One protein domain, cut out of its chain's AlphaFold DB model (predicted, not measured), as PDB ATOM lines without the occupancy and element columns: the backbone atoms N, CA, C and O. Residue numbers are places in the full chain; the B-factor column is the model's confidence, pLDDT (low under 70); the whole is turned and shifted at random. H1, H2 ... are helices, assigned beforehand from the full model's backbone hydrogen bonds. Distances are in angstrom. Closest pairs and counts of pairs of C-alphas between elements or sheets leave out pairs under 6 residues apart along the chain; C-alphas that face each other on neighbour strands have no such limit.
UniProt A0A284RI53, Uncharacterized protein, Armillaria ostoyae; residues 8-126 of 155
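AT A GLANCE: This is residues 8 to 126 of the 155 residues of an uncharacterized protein of Armillaria ostoyae (UniProt A0A284RI53). Three long helices, H1, H2 and H3, make an up-and-down bundle, their centres in a triangle, each running against the one before. At the end of the bundle where H1 and H3 finish, H5 packs steeply on the last residues of H1, and the short H4 and the long loop 86 to 100 lie at that end too. The printed part has 119 residues with five named helices, H1 to H5 in order, and no named strand; its class is all helix. It is only just compact, close to loose, with a radius of gyration of the C-alphas of 15.8 A, and spans 49 by 36 by 24 A.

IN THESE COORDINATES: H1, residues 11 to 26, begins at C-alpha 11 (138.702, 182.075, 172.428) and is 23.2 A long. H2, residues 31 to 50, is 30.8 A long, and H3, residues 56 to 79, 33.7 A. H4 is residues 82 to 85. H5, residues 101 to 112, is 16.2 A long and ends at C-alpha 112 (121.103, 173.236, 177.154).

HOW THE PARTS SIT: H1 is the hub, touching three helices. H1 and H2 form a helical hairpin at a shallow tilt of 21 degrees, the closest C-alphas being Leu 17 and Ile 40, 5.7 A. H2 and H3 form another at 18 degrees, closest at the C-alphas of Arg 34 and Ile 77, 5.6 A. H3 touches H1 with residues 69 to 77 alone, and the two run the same way. H1 touches H5 with residues 22 to 26 alone, at a steep tilt of 67 degrees; the C-alphas of Thr 26 and Leu 105 are closest, 5.3 A. H4 and H5 are near each other. H5 has every O i to N i+4 pair within hydrogen-bond range, H1 9 of 12, H2 10 of 16 and H3 17 of 20; H4 is too short for one.

THE WHOLE: The farthest C-alphas, Ser 54 and Thr 92, are 49.5 A apart. The printed part has no cut; the link from H4 to H5 is long, and residues 113 to 126 hold no named element. Residues 115 to 116 are under 70 in pLDDT.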
ATOM      1  N   PRO A   8     148.677 179.496 170.317       90.56
ATOM      2  CA  PRO A   8     147.915 180.097 171.405       90.56
ATOM      3  C   PRO A   8     146.433 179.712 171.304       90.56
ATOM      4  O   PRO A   8     145.865 179.643 170.207       90.56
ATOM      5  N   PHE A   9     145.810 179.459 172.454       91.00
ATOM      6  CA  PHE A   9     144.390 179.132 172.530       91.00
ATOM      7  C   PHE A   9     143.518 180.227 171.904       91.00
ATOM      8  O   PHE A   9     143.674 181.418 172.176       91.00
ATOM      9  N   SER A  10     142.553 179.816 171.080       93.12
ATOM     10  CA  SER A  10     141.648 180.727 170.383       93.12
ATOM     11  C   SER A  10     140.279 180.763 171.060       93.12
ATOM     12  O   SER A  10     139.445 179.878 170.864       93.12
ATOM     13  N   TYR A  11     140.018 181.828 171.824       92.38
ATOM     14  CA  TYR A  11     138.702 182.075 172.428       92.38
ATOM     15  C   TYR A  11     137.555 182.171 171.408       92.38
ATOM     16  O   TYR A  11     136.489 181.627 171.692       92.38
ATOM     17  N   PRO A  12     137.726 182.784 170.217       93.94
ATOM     18  CA  PRO A  12     136.678 182.782 169.199       93.94
ATOM     19  C   PRO A  12     136.273 181.369 168.768       93.94
ATOM     20  O   PRO A  12     135.082 181.070 168.726       93.94
ATOM     21  N   LEU A  13     137.245 180.483 168.511       93.25
ATOM     22  CA  LEU A  13     136.966 179.089 168.143       93.25
ATOM     23  C   LEU A  13     136.263 178.334 169.272       93.25
ATOM     24  O   LEU A  13     135.332 177.574 169.019       93.25
ATOM     25  N   TYR A  14     136.670 178.578 170.516       93.75
ATOM     26  CA  TYR A  14     136.012 177.991 171.679       93.75
ATOM     27  C   TYR A  14     134.547 178.431 171.799       93.75
ATOM     28  O   TYR A  14     133.670 177.587 171.975       93.75
ATOM     29  N   SER A  15     134.257 179.722 171.617       94.31
ATOM     30  CA  SER A  15     132.890 180.257 171.653       94.31
ATOM     31  C   SER A  15     131.994 179.714 170.537       94.31
ATOM     32  O   SER A  15     130.777 179.659 170.709       94.31
ATOM     33  N   LEU A  16     132.560 179.269 169.408       94.56
ATOM     34  CA  LEU A  16     131.781 178.646 168.332       94.56
ATOM     35  C   LEU A  16     131.190 177.293 168.738       94.56
ATOM     36  O   LEU A  16     130.111 176.956 168.258       94.56
ATOM     37  N   LEU A  17     131.839 176.534 169.624       94.88
ATOM     38  CA  LEU A  17     131.366 175.210 170.042       94.88
ATOM     39  C   LEU A  17     129.933 175.240 170.620       94.88
ATOM     40  O   LEU A  17     129.062 174.558 170.069       94.88
ATOM     41  N   PRO A  18     129.628 176.032 171.671       94.88
ATOM     42  CA  PRO A  18     128.274 176.097 172.218       94.88
ATOM     43  C   PRO A  18     127.280 176.748 171.251       94.88
ATOM     44  O   PRO A  18     126.105 176.385 171.260       94.88
ATOM     45  N   ILE A  19     127.728 177.670 170.391       95.25
ATOM     46  CA  ILE A  19     126.870 178.308 169.382       95.25
ATOM     47  C   ILE A  19     126.427 177.285 168.332       95.25
ATOM     48  O   ILE A  19     125.240 177.193 168.027       95.25
ATOM     49  N   LEU A  20     127.355 176.480 167.809       94.75
ATOM     50  CA  LEU A  20     127.052 175.419 166.848       94.75
ATOM     51  C   LEU A  20     126.133 174.361 167.458       94.75
ATOM     52  O   LEU A  20     125.170 173.946 166.809       94.75
ATOM     53  N   LEU A  21     126.373 173.977 168.716       94.75
ATOM     54  CA  LEU A  21     125.486 173.072 169.442       94.75
ATOM     55  C   LEU A  21     124.074 173.667 169.574       94.75
ATOM     56  O   LEU A  21     123.096 173.007 169.224       94.75
ATOM     57  N   LEU A  22     123.952 174.930 169.988       95.50
ATOM     58  CA  LEU A  22     122.664 175.616 170.107       95.50
ATOM     59  C   LEU A  22     121.917 175.681 168.771       95.50
ATOM     60  O   LEU A  22     120.717 175.397 168.719       95.50
ATOM     61  N   ILE A  23     122.618 176.020 167.689       94.12
ATOM     62  CA  ILE A  23     122.056 176.042 166.335       94.12
ATOM     63  C   ILE A  23     121.568 174.643 165.947       94.12
ATOM     64  O   ILE A  23     120.442 174.507 165.470       94.12
ATOM     65  N   SER A  24     122.369 173.605 166.207       93.69
ATOM     66  CA  SER A  24     122.009 172.224 165.876       93.69
ATOM     67  C   SER A  24     120.715 171.782 166.565       93.69
ATOM     68  O   SER A  24     119.855 171.186 165.923       93.69
ATOM     69  N   VAL A  25     120.518 172.151 167.834       93.31
ATOM     70  CA  VAL A  25     119.306 171.808 168.592       93.31
ATOM     71  C   VAL A  25     118.108 172.654 168.136       93.31
ATOM     72  O   VAL A  25     116.983 172.156 168.072       93.31
ATOM     73  N   THR A  26     118.343 173.910 167.746       94.38
ATOM     74  CA  THR A  26     117.287 174.857 167.348       94.38
ATOM     75  C   THR A  26     116.684 174.544 165.977       94.38
ATOM     76  O   THR A  26     115.480 174.742 165.776       94.38
ATOM     77  N   ILE A  27     117.494 174.079 165.024       92.50
ATOM     78  CA  ILE A  27     117.033 173.739 163.672       92.50
ATOM     79  C   ILE A  27     116.125 172.497 163.723       92.50
ATOM     80  O   ILE A  27     116.261 171.628 164.582       92.50
ATOM     81  N   ARG A  28     115.168 172.420 162.788       89.88
ATOM     82  CA  ARG A  28     114.294 171.249 162.633       89.88
ATOM     83  C   ARG A  28     115.123 169.972 162.425       89.88
ATOM     84  O   ARG A  28     116.180 170.036 161.789       89.88
ATOM     85  N   PRO A  29     114.625 168.809 162.875       86.94
ATOM     86  CA  PRO A  29     115.258 167.534 162.568       86.94
ATOM     87  C   PRO A  29     115.339 167.370 161.046       86.94
ATOM     88  O   PRO A  29     114.330 167.333 160.346       86.94
ATOM     89  N   THR A  30     116.565 167.352 160.534       88.19
ATOM     90  CA  THR A  30     116.885 167.158 159.118       88.19
ATOM     91  C   THR A  30     118.073 166.206 159.033       88.19
ATOM     92  O   THR A  30     118.937 166.238 159.915       88.19
ATOM     93  N   PRO A  31     118.179 165.381 157.978       86.19
ATOM     94  CA  PRO A  31     119.307 164.458 157.833       86.19
ATOM     95  C   PRO A  31     120.656 165.196 157.776       86.19
ATOM     96  O   PRO A  31     121.659 164.702 158.287       86.19
ATOM     97  N   TYR A  32     120.668 166.422 157.242       88.81
ATOM     98  CA  TYR A  32     121.856 167.272 157.150       88.81
ATOM     99  C   TYR A  32     122.339 167.819 158.500       88.81
ATOM    100  O   TYR A  32     123.499 168.213 158.600       88.81
ATOM    101  N   ARG A  33     121.510 167.801 159.557       89.38
ATOM    102  CA  ARG A  33     121.904 168.240 160.910       89.38
ATOM    103  C   ARG A  33     123.148 167.502 161.403       89.38
ATOM    104  O   ARG A  33     123.988 168.102 162.064       89.38
ATOM    105  N   ARG A  34     123.300 166.228 161.025       91.12
ATOM    106  CA  ARG A  34     124.447 165.381 161.390       91.12
ATOM    107  C   ARG A  34     125.789 165.964 160.945       91.12
ATOM    108  O   ARG A  34     126.791 165.769 161.625       91.12
ATOM    109  N   LEU A  35     125.803 166.743 159.861       93.25
ATOM    110  CA  LEU A  35     127.007 167.414 159.371       93.25
ATOM    111  C   LEU A  35     127.513 168.497 160.333       93.25
ATOM    112  O   LEU A  35     128.700 168.794 160.310       93.25
ATOM    113  N   LEU A  36     126.657 169.046 161.207       92.25
ATOM    114  CA  LEU A  36     127.063 170.034 162.215       92.25
ATOM    115  C   LEU A  36     127.927 169.430 163.329       92.25
ATOM    116  O   LEU A  36     128.616 170.175 164.022       92.25
ATOM    117  N   PHE A  37     127.955 168.103 163.482       94.75
ATOM    118  CA  PHE A  37     128.851 167.454 164.439       94.75
ATOM    119  C   PHE A  37     130.325 167.562 164.019       94.75
ATOM    120  O   PHE A  37     131.185 167.798 164.861       94.75
ATOM    121  N   LEU A  38     130.621 167.445 162.718       95.25
ATOM    122  CA  LEU A  38     131.989 167.518 162.188       95.25
ATOM    123  C   LEU A  38     132.738 168.800 162.593       95.25
ATOM    124  O   LEU A  38     133.815 168.677 163.177       95.25
ATOM    125  N   PRO A  39     132.214 170.019 162.350       95.31
ATOM    126  CA  PRO A  39     132.908 171.239 162.747       95.31
ATOM    127  C   PRO A  39     133.053 171.361 164.269       95.31
ATOM    128  O   PRO A  39     134.071 171.879 164.723       95.31
ATOM    129  N   ILE A  40     132.105 170.847 165.065       95.31
ATOM    130  CA  ILE A  40     132.225 170.813 166.533       95.31
ATOM    131  C   ILE A  40     133.390 169.908 166.940       95.31
ATOM    132  O   ILE A  40     134.271 170.336 167.683       95.31
ATOM    133  N   PHE A  41     133.425 168.678 166.426       96.00
ATOM    134  CA  PHE A  41     134.441 167.690 166.775       96.00
ATOM    135  C   PHE A  41     135.846 168.125 166.344       96.00
ATOM    136  O   PHE A  41     136.773 168.083 167.150       96.00
ATOM    137  N   VAL A  42     136.000 168.601 165.105       96.12
ATOM    138  CA  VAL A  42     137.291 169.077 164.581       96.12
ATOM    139  C   VAL A  42     137.795 170.278 165.379       96.12
ATOM    140  O   VAL A  42     138.963 170.307 165.764       96.12
ATOM    141  N   THR A  43     136.922 171.243 165.683       95.06
ATOM    142  CA  THR A  43     137.304 172.427 166.469       95.06
ATOM    143  C   THR A  43     137.683 172.044 167.898       95.06
ATOM    144  O   THR A  43     138.702 172.509 168.405       95.06
ATOM    145  N   ALA A  44     136.916 171.159 168.540       95.06
ATOM    146  CA  ALA A  44     137.217 170.665 169.880       95.06
ATOM    147  C   ALA A  44     138.551 169.905 169.923       95.06
ATOM    148  O   ALA A  44     139.379 170.165 170.795       95.06
ATOM    149  N   HIS A  45     138.792 169.016 168.956       94.88
ATOM    150  CA  HIS A  45     140.051 168.287 168.832       94.88
ATOM    151  C   HIS A  45     141.236 169.242 168.638       94.88
ATOM    152  O   HIS A  45     142.240 169.141 169.343       94.88
ATOM    153  N   TYR A  46     141.098 170.220 167.739       94.44
ATOM    154  CA  TYR A  46     142.116 171.241 167.518       94.44
ATOM    155  C   TYR A  46     142.432 172.033 168.796       94.44
ATOM    156  O   TYR A  46     143.599 172.164 169.164       94.44
ATOM    157  N   LEU A  47     141.408 172.509 169.511       93.19
ATOM    158  CA  LEU A  47     141.596 173.273 170.747       93.19
ATOM    159  C   LEU A  47     142.294 172.451 171.837       93.19
ATOM    160  O   LEU A  47     143.179 172.971 172.506       93.19
ATOM    161  N   VAL A  48     141.954 171.172 171.999       91.62
ATOM    162  CA  VAL A  48     142.529 170.341 173.071       91.62
ATOM    163  C   VAL A  48     143.967 169.909 172.772       91.62
ATOM    164  O   VAL A  48     144.807 169.936 173.668       91.62
ATOM    165  N   TYR A  49     144.272 169.507 171.535       90.75
ATOM    166  CA  TYR A  49     145.559 168.873 171.217       90.75
ATOM    167  C   TYR A  49     146.587 169.814 170.580       90.75
ATOM    168  O   TYR A  49     147.792 169.588 170.723       90.75
ATOM    169  N   HIS A  50     146.133 170.866 169.893       90.56
ATOM    170  CA  HIS A  50     146.999 171.756 169.114       90.56
ATOM    171  C   HIS A  50     147.115 173.170 169.682       90.56
ATOM    172  O   HIS A  50     147.846 173.984 169.108       90.56
ATOM    173  N   THR A  51     146.434 173.474 170.792       89.50
ATOM    174  CA  THR A  51     146.556 174.779 171.444       89.50
ATOM    175  C   THR A  51     147.073 174.702 172.870       89.50
ATOM    176  O   THR A  51     146.943 173.679 173.540       89.50
ATOM    177  N   ILE A  52     147.698 175.791 173.311       88.19
ATOM    178  CA  ILE A  52     148.219 175.948 174.661       88.19
ATOM    179  C   ILE A  52     147.752 177.263 175.284       88.19
ATOM    180  O   ILE A  52     147.536 178.270 174.603       88.19
ATOM    181  N   MET A  53     147.583 177.230 176.602       87.25
ATOM    182  CA  MET A  53     147.325 178.392 177.440       87.25
ATOM    183  C   MET A  53     148.527 178.653 178.341       87.25
ATOM    184  O   MET A  53     149.210 177.721 178.753       87.25
ATOM    185  N   SER A  54     148.756 179.920 178.677       84.62
ATOM    186  CA  SER A  54     149.856 180.335 179.552       84.62
ATOM    187  C   SER A  54     149.675 179.910 181.013       84.62
ATOM    188  O   SER A  54     150.645 179.885 181.760       84.62
ATOM    189  N   ASP A  55     148.443 179.610 181.427       89.19
ATOM    190  CA  ASP A  55     148.085 179.263 182.800       89.19
ATOM    191  C   ASP A  55     147.496 177.844 182.888       89.19
ATOM    192  O   ASP A  55     146.596 177.472 182.128       89.19
ATOM    193  N   ILE A  56     147.995 177.068 183.855       88.25
ATOM    194  CA  ILE A  56     147.601 175.675 184.096       88.25
ATOM    195  C   ILE A  56     146.146 175.602 184.565       88.25
ATOM    196  O   ILE A  56     145.405 174.736 184.099       88.25
ATOM    197  N   PHE A  57     145.707 176.510 185.444       88.88
ATOM    198  CA  PHE A  57     144.330 176.503 185.952       88.88
ATOM    199  C   PHE A  57     143.320 176.782 184.839       88.88
ATOM    200  O   PHE A  57     142.313 176.078 184.712       88.88
ATOM    201  N   SER A  58     143.613 177.768 183.993       87.38
ATOM    202  CA  SER A  58     142.812 178.094 182.812       87.38
ATOM    203  C   SER A  58     142.773 176.931 181.817       87.38
ATOM    204  O   SER A  58     141.695 176.570 181.341       87.38
ATOM    205  N   SER A  59     143.923 176.291 181.564       87.50
ATOM    206  CA  SER A  59     144.023 175.122 180.683       87.50
ATOM    207  C   SER A  59     143.201 173.941 181.198       87.50
ATOM    208  O   SER A  59     142.444 173.348 180.432       87.50
ATOM    209  N   LEU A  60     143.282 173.643 182.498       89.62
ATOM    210  CA  LEU A  60     142.502 172.580 183.129       89.62
ATOM    211  C   LEU A  60     141.001 172.881 183.056       89.62
ATOM    212  O   LEU A  60     140.220 172.024 182.655       89.62
ATOM    213  N   THR A  61     140.598 174.100 183.416       91.06
ATOM    214  CA  THR A  61     139.183 174.494 183.483       91.06
ATOM    215  C   THR A  61     138.521 174.439 182.107       91.06
ATOM    216  O   THR A  61     137.436 173.879 181.956       91.06
ATOM    217  N   ILE A  62     139.183 174.990 181.088       91.00
ATOM    218  CA  ILE A  62     138.653 175.029 179.721       91.00
ATOM    219  C   ILE A  62     138.809 173.668 179.037       91.00
ATOM    220  O   ILE A  62     137.906 173.215 178.338       91.00
ATOM    221  N   GLY A  63     139.912 172.962 179.282       90.50
ATOM    222  CA  GLY A  63     140.094 171.591 178.815       90.50
ATOM    223  C   GLY A  63     139.025 170.647 179.366       90.50
ATOM    224  O   GLY A  63     138.527 169.803 178.629       90.50
ATOM    225  N   ALA A  64     138.608 170.822 180.623       91.44
ATOM    226  CA  ALA A  64     137.557 170.023 181.251       91.44
ATOM    227  C   ALA A  64     136.138 170.369 180.761       91.44
ATOM    228  O   ALA A  64     135.251 169.518 180.835       91.44
ATOM    229  N   SER A  65     135.900 171.580 180.245       92.69
ATOM    230  CA  SER A  65     134.576 171.987 179.750       92.69
ATOM    231  C   SER A  65     134.270 171.491 178.329       92.69
ATOM    232  O   SER A  65     133.098 171.347 177.971       92.69
ATOM    233  N   ILE A  66     135.295 171.200 177.518       94.31
ATOM    234  CA  ILE A  66     135.135 170.779 176.116       94.31
ATOM    235  C   ILE A  66     134.539 169.360 175.980       94.31
ATOM    236  O   ILE A  66     133.575 169.212 175.222       94.31
ATOM    237  N   PRO A  67     135.027 168.309 176.675       94.25
ATOM    238  CA  PRO A  67     134.508 166.953 176.506       94.25
ATOM    239  C   PRO A  67     133.003 166.819 176.790       94.25
ATOM    240  O   PRO A  67     132.316 166.237 175.950       94.25
ATOM    241  N   PRO A  68     132.439 167.392 177.876       92.81
ATOM    242  CA  PRO A  68     130.994 167.366 178.106       92.81
ATOM    243  C   PRO A  68     130.185 167.972 176.953       92.81
ATOM    244  O   PRO A  68     129.127 167.452 176.597       92.81
ATOM    245  N   LEU A  69     130.692 169.042 176.332       93.81
ATOM    246  CA  LEU A  69     130.055 169.667 175.173       93.81
ATOM    247  C   LEU A  69     130.083 168.738 173.957       93.81
ATOM    248  O   LEU A  69     129.055 168.568 173.306       93.81
ATOM    249  N   VAL A  70     131.222 168.100 173.671       95.69
ATOM    250  CA  VAL A  70     131.349 167.149 172.553       95.69
ATOM    251  C   VAL A  70     130.445 165.936 172.753       95.69
ATOM    252  O   VAL A  70     129.792 165.513 171.804       95.69
ATOM    253  N   VAL A  71     130.362 165.401 173.973       95.19
ATOM    254  CA  VAL A  71     129.454 164.292 174.307       95.19
ATOM    255  C   VAL A  71     127.994 164.716 174.149       95.19
ATOM    256  O   VAL A  71     127.209 163.982 173.557       95.19
ATOM    257  N   SER A  72     127.634 165.922 174.593       93.56
ATOM    258  CA  SER A  72     126.278 166.460 174.402       93.56
ATOM    259  C   SER A  72     125.951 166.653 172.918       93.56
ATOM    260  O   SER A  72     124.845 166.359 172.479       93.56
ATOM    261  N   ALA A  73     126.918 167.123 172.125       94.38
ATOM    262  CA  ALA A  73     126.772 167.247 170.679       94.38
ATOM    263  C   ALA A  73     126.642 165.878 170.002       94.38
ATOM    264  O   ALA A  73     125.810 165.721 169.114       94.38
ATOM    265  N   LEU A  74     127.428 164.886 170.424       95.44
ATOM    266  CA  LEU A  74     127.333 163.511 169.937       95.44
ATOM    267  C   LEU A  74     125.930 162.954 170.188       95.44
ATOM    268  O   LEU A  74     125.303 162.455 169.254       95.44
ATOM    269  N   ASP A  75     125.429 163.098 171.414       93.50
ATOM    270  CA  ASP A  75     124.090 162.652 171.777       93.50
ATOM    271  C   ASP A  75     123.021 163.369 170.940       93.50
ATOM    272  O   ASP A  75     122.383 162.747 170.093       93.50
ATOM    273  N   TYR A  76     122.904 164.692 171.062       92.44
ATOM    274  CA  TYR A  76     121.816 165.467 170.453       92.44
ATOM    275  C   TYR A  76     121.854 165.572 168.925       92.44
ATOM    276  O   TYR A  76     120.837 165.893 168.300       92.44
ATOM    277  N   ILE A  77     123.017 165.385 168.297       94.19
ATOM    278  CA  ILE A  77     123.148 165.494 166.841       94.19
ATOM    279  C   ILE A  77     123.092 164.119 166.181       94.19
ATOM    280  O   ILE A  77     122.422 163.996 165.149       94.19
ATOM    281  N   LEU A  78     123.790 163.119 166.731       93.69
ATOM    282  CA  LEU A  78     124.002 161.832 166.064       93.69
ATOM    283  C   LEU A  78     123.178 160.687 166.653       93.69
ATOM    284  O   LEU A  78     122.687 159.869 165.874       93.69
ATOM    285  N   LEU A  79     123.047 160.607 167.979       92.38
ATOM    286  CA  LEU A  79     122.425 159.453 168.640       92.38
ATOM    287  C   LEU A  79     120.923 159.634 168.838       92.38
ATOM    288  O   LEU A  79     120.152 158.703 168.611       92.38
ATOM    289  N   THR A  80     120.512 160.827 169.256       89.81
ATOM    290  CA  THR A  80     119.140 161.127 169.647       89.81
ATOM    291  C   THR A  80     118.577 162.303 168.859       89.81
ATOM    292  O   THR A  80     119.289 163.173 168.358       89.81
ATOM    293  N   ASP A  81     117.251 162.315 168.729       90.12
ATOM    294  CA  ASP A  81     116.487 163.424 168.165       90.12
ATOM    295  C   ASP A  81     115.750 164.157 169.297       90.12
ATOM    296  O   ASP A  81     114.572 163.884 169.568       90.12
ATOM    297  N   PRO A  82     116.420 165.098 169.995       88.94
ATOM    298  CA  PRO A  82     115.823 165.770 171.144       88.94
ATOM    299  C   PRO A  82     114.582 166.582 170.755       88.94
ATOM    300  O   PRO A  82     113.656 166.700 171.554       88.94
ATOM    301  N   GLN A  83     114.510 167.093 169.519       90.00
ATOM    302  CA  GLN A  83     113.395 167.923 169.042       90.00
ATOM    303  C   GLN A  83     112.051 167.180 168.970       90.00
ATOM    304  O   GLN A  83     110.997 167.827 168.943       90.00
ATOM    305  N   THR A  84     112.082 165.848 168.887       89.06
ATOM    306  CA  THR A  84     110.889 164.993 168.792       89.06
ATOM    307  C   THR A  84     110.654 164.169 170.050       89.06
ATOM    308  O   THR A  84     109.505 163.851 170.340       89.06
ATOM    309  N   GLY A  85     111.718 163.812 170.780       86.81
ATOM    310  CA  GLY A  85     111.634 162.933 171.949       86.81
ATOM    311  C   GLY A  85     111.553 163.646 173.300       86.81
ATOM    312  O   GLY A  85     111.042 163.065 174.255       86.81
ATOM    313  N   LEU A  86     112.042 164.886 173.407       88.88
ATOM    314  CA  LEU A  86     112.091 165.608 174.679       88.88
ATOM    315  C   LEU A  86     110.970 166.641 174.779       88.88
ATOM    316  O   LEU A  86     110.690 167.391 173.845       88.88
ATOM    317  N   PHE A  87     110.358 166.703 175.957       91.00
ATOM    318  CA  PHE A  87     109.259 167.611 176.249       91.00
ATOM    319  C   PHE A  87     109.509 168.301 177.585       91.00
ATOM    320  O   PHE A  87     109.962 167.681 178.552       91.00
ATOM    321  N   GLN A  88     109.197 169.590 177.641       89.62
ATOM    322  CA  GLN A  88     109.086 170.311 178.901       89.62
ATOM    323  C   GLN A  88     107.808 169.884 179.632       89.62
ATOM    324  O   GLN A  88     106.837 169.437 179.014       89.62
ATOM    325  N   THR A  89     107.774 170.027 180.951       85.25
ATOM    326  CA  THR A  89     106.584 169.716 181.749       85.25
ATOM    327  C   THR A  89     105.398 170.567 181.282       85.25
ATOM    328  O   THR A  89     105.474 171.792 181.255       85.25
ATOM    329  N   GLY A  90     104.300 169.912 180.888       83.25
ATOM    330  CA  GLY A  90     103.107 170.567 180.331       83.25
ATOM    331  C   GLY A  90     103.156 170.837 178.821       83.25
ATOM    332  O   GLY A  90     102.168 171.308 178.260       83.25
ATOM    333  N   GLN A  91     104.260 170.520 178.139       88.50
ATOM    334  CA  GLN A  91     104.360 170.603 176.682       88.50
ATOM    335  C   GLN A  91     103.677 169.392 176.030       88.50
ATOM    336  O   GLN A  91     104.002 168.249 176.334       88.50
ATOM    337  N   THR A  92     102.760 169.644 175.094       85.69
ATOM    338  CA  THR A  92     102.033 168.596 174.350       85.69
ATOM    339  C   THR A  92     102.546 168.401 172.925       85.69
ATOM    340  O   THR A  92     102.429 167.317 172.363       85.69
ATOM    341  N   VAL A  93     103.129 169.446 172.332       90.25
ATOM    342  CA  VAL A  93     103.577 169.470 170.934       90.25
ATOM    343  C   VAL A  93     105.106 169.408 170.879       90.25
ATOM    344  O   VAL A  93     105.747 170.152 171.625       90.25
ATOM    345  N   PRO A  94     105.721 168.585 170.010       90.94
ATOM    346  CA  PRO A  94     107.176 168.514 169.889       90.94
ATOM    347  C   PRO A  94     107.766 169.832 169.380       90.94
ATOM    348  O   PRO A  94     107.139 170.555 168.601       90.94
ATOM    349  N   GLN A  95     109.012 170.124 169.760       90.88
ATOM    350  CA  GLN A  95     109.694 171.356 169.348       90.88
ATOM    351  C   GLN A  95     109.771 171.490 167.820       90.88
ATOM    352  O   GLN A  95     109.644 172.598 167.280       90.88
ATOM    353  N   ALA A  96     109.919 170.364 167.111       88.75
ATOM    354  CA  ALA A  96     109.996 170.342 165.654       88.75
ATOM    355  C   ALA A  96     108.784 171.034 164.995       88.75
ATOM    356  O   ALA A  96     108.942 171.725 163.980       88.75
ATOM    357  N   ALA A  97     107.605 170.931 165.615       90.94
ATOM    358  CA  ALA A  97     106.348 171.490 165.128       90.94
ATOM    359  C   ALA A  97     106.116 172.966 165.513       90.94
ATOM    360  O   ALA A  97     105.170 173.574 165.022       90.94
ATOM    361  N   PHE A  98     106.975 173.585 166.334       90.75
ATOM    362  CA  PHE A  98     106.822 175.005 166.682       90.75
ATOM    363  C   PHE A  98     106.925 175.898 165.439       90.75
ATOM    364  O   PHE A  98     107.887 175.750 164.691       90.75
ATOM    365  N   PRO A  99     106.007 176.842 165.189       87.81
ATOM    366  CA  PRO A  99     106.060 177.663 163.980       87.81
ATOM    367  C   PRO A  99     107.282 178.595 163.977       87.81
ATOM    368  O   PRO A  99     107.994 178.675 162.975       87.81
ATOM    369  N   ASP A 100     107.588 179.201 165.126       93.31
ATOM    370  CA  ASP A 100     108.569 180.280 165.230       93.31
ATOM    371  C   ASP A 100     109.973 179.807 165.614       93.31
ATOM    372  O   ASP A 100     110.163 179.003 166.534       93.31
ATOM    373  N   LEU A 101     110.989 180.421 164.998       93.00
ATOM    374  CA  LEU A 101     112.393 180.210 165.368       93.00
ATOM    375  C   LEU A 101     112.676 180.659 166.809       93.00
ATOM    376  O   LEU A 101     113.429 180.002 167.520       93.00
ATOM    377  N   LYS A 102     112.045 181.746 167.270       93.62
ATOM    378  CA  LYS A 102     112.231 182.272 168.632       93.62
ATOM    379  C   LYS A 102     111.796 181.261 169.695       93.62
ATOM    380  O   LYS A 102     112.507 181.063 170.678       93.62
ATOM    381  N   SER A 103     110.662 180.597 169.483       92.50
ATOM    382  CA  SER A 103     110.144 179.563 170.386       92.50
ATOM    383  C   SER A 103     111.069 178.348 170.424       92.50
ATOM    384  O   SER A 103     111.381 177.838 171.498       92.50
ATOM    385  N   ARG A 104     111.598 177.947 169.262       93.69
ATOM    386  CA  ARG A 104     112.603 176.882 169.157       93.69
ATOM    387  C   ARG A 104     113.915 177.225 169.840       93.69
ATOM    388  O   ARG A 104     114.475 176.373 170.523       93.69
ATOM    389  N   LEU A 105     114.389 178.457 169.679       95.12
ATOM    390  CA  LEU A 105     115.611 178.936 170.310       95.12
ATOM    391  C   LEU A 105     115.448 178.973 171.831       95.12
ATOM    392  O   LEU A 105     116.306 178.472 172.547       95.12
ATOM    393  N   LYS A 106     114.319 179.497 172.327       94.25
ATOM    394  CA  LYS A 106     114.002 179.515 173.762       94.25
ATOM    395  C   LYS A 106     113.956 178.103 174.346       94.25
ATOM    396  O   LYS A 106     114.520 177.870 175.411       94.25
ATOM    397  N   TRP A 107     113.311 177.169 173.649       94.31
ATOM    398  CA  TRP A 107     113.265 175.763 174.051       94.31
ATOM    399  C   TRP A 107     114.666 175.138 174.081       94.31
ATOM    400  O   TRP A 107     115.035 174.506 175.065       94.31
ATOM    401  N   SER A 108     115.479 175.392 173.051       93.88
ATOM    402  CA  SER A 108     116.838 174.841 172.936       93.88
ATOM    403  C   SER A 108     117.768 175.401 174.007       93.88
ATOM    404  O   SER A 108     118.506 174.646 174.629       93.88
ATOM    405  N   LEU A 109     117.683 176.707 174.282       93.44
ATOM    406  CA  LEU A 109     118.381 177.332 175.405       93.44
ATOM    407  C   LEU A 109     117.964 176.685 176.722       93.44
ATOM    408  O   LEU A 109     118.826 176.268 177.484       93.44
ATOM    409  N   SER A 110     116.659 176.528 176.954       92.56
ATOM    410  CA  SER A 110     116.161 175.883 178.167       92.56
ATOM    411  C   SER A 110     116.639 174.439 178.320       92.56
ATOM    412  O   SER A 110     116.789 173.995 179.458       92.56
ATOM    413  N   LEU A 111     116.842 173.705 177.222       91.69
ATOM    414  CA  LEU A 111     117.371 172.342 177.255       91.69
ATOM    415  C   LEU A 111     118.851 172.356 177.639       91.69
ATOM    416  O   LEU A 111     119.248 171.690 178.589       91.69
ATOM    417  N   LEU A 112     119.655 173.169 176.947       90.56
ATOM    418  CA  LEU A 112     121.103 173.236 177.154       90.56
ATOM    419  C   LEU A 112     121.494 173.828 178.515       90.56
ATOM    420  O   LEU A 112     122.564 173.510 179.028       90.56
ATOM    421  N   THR A 113     120.644 174.658 179.123       89.44
ATOM    422  CA  THR A 113     120.888 175.209 180.465       89.44
ATOM    423  C   THR A 113     120.274 174.378 181.594       89.44
ATOM    424  O   THR A 113     120.511 174.684 182.762       89.44
ATOM    425  N   SER A 114     119.482 173.339 181.297       86.75
ATOM    426  CA  SER A 114     118.883 172.485 182.332       86.75
ATOM    427  C   SER A 114     119.810 171.319 182.676       86.75
ATOM    428  O   SER A 114     119.670 170.215 182.161       86.75
ATOM    429  N   GLN A 115     120.749 171.549 183.601       66.81
ATOM    430  CA  GLN A 115     121.777 170.577 184.024       66.81
ATOM    431  C   GLN A 115     121.248 169.226 184.553       66.81
ATOM    432  O   GLN A 115     122.037 168.306 184.754       66.81
ATOM    433  N   ARG A 116     119.946 169.096 184.833       67.50
ATOM    434  CA  ARG A 116     119.337 167.879 185.406       67.50
ATOM    435  C   ARG A 116     117.983 167.517 184.795       67.50
ATOM    436  O   ARG A 116     117.243 166.742 185.393       67.50
ATOM    437  N   GLY A 117     117.618 168.126 183.665       76.75
ATOM    438  CA  GLY A 117     116.280 167.940 183.099       76.75
ATOM    439  C   GLY A 117     115.160 168.416 184.034       76.75
ATOM    440  O   GLY A 117     114.040 167.931 183.944       76.75
ATOM    441  N   ILE A 118     115.440 169.357 184.944       78.69
ATOM    442  CA  ILE A 118     114.424 169.924 185.844       78.69
ATOM    443  C   ILE A 118     113.386 170.648 184.990       78.69
ATOM    444  O   ILE A 118     113.753 171.494 184.163       78.69
ATOM    445  N   GLY A 119     112.110 170.315 185.180       82.38
ATOM    446  CA  GLY A 119     111.028 170.831 184.341       82.38
ATOM    447  C   GLY A 119     110.926 170.152 182.971       82.38
ATOM    448  O   GLY A 119     110.294 170.705 182.070       82.38
ATOM    449  N   TRP A 120     111.538 168.977 182.807       88.44
ATOM    450  CA  TRP A 120     111.419 168.129 181.623       88.44
ATOM    451  C   TRP A 120     110.801 166.778 181.977       88.44
ATOM    452  O   TRP A 120     110.855 166.315 183.112       88.44
ATOM    453  N   THR A 121     110.224 166.098 180.989       83.50
ATOM    454  CA  THR A 121     109.533 164.813 181.203       83.50
ATOM    455  C   THR A 121     110.422 163.690 181.739       83.50
ATOM    456  O   THR A 121     109.903 162.757 182.348       83.50
ATOM    457  N   HIS A 122     111.736 163.781 181.536       78.12
ATOM    458  CA  HIS A 122     112.736 162.829 182.021       78.12
ATOM    459  C   HIS A 122     113.330 163.217 183.385       78.12
ATOM    460  O   HIS A 122     114.335 162.638 183.799       78.12
ATOM    461  N   GLU A 123     112.731 164.185 184.087       78.25
ATOM    462  CA  GLU A 123     113.124 164.526 185.451       78.25
ATOM    463  C   GLU A 123     113.076 163.268 186.344       78.25
ATOM    464  O   GLU A 123     112.043 162.582 186.382       78.25
ATOM    465  N   PRO A 124     114.168 162.924 187.057       73.50
ATOM    466  CA  PRO A 124     114.204 161.735 187.897       73.50
ATOM    467  C   PRO A 124     113.160 161.834 189.015       73.50
ATOM    468  O   PRO A 124     113.311 162.600 189.962       73.50
ATOM    469  N   ARG A 125     112.088 161.039 188.924       72.88
ATOM    470  CA  ARG A 125     110.987 161.067 189.908       72.88
ATOM    471  C   ARG A 125     111.328 160.376 191.228       72.88
ATOM    472  O   ARG A 125     110.704 160.657 192.243       72.88
ATOM    473  N   ASN A 126     112.334 159.505 191.217       77.94
ATOM    474  CA  ASN A 126     112.721 158.675 192.359       77.94
ATOM    475  C   ASN A 126     113.934 159.255 193.099       77.94
ATOM    476  O   ASN A 126     114.863 158.530 193.449       77.94
TER     477      ASN A 126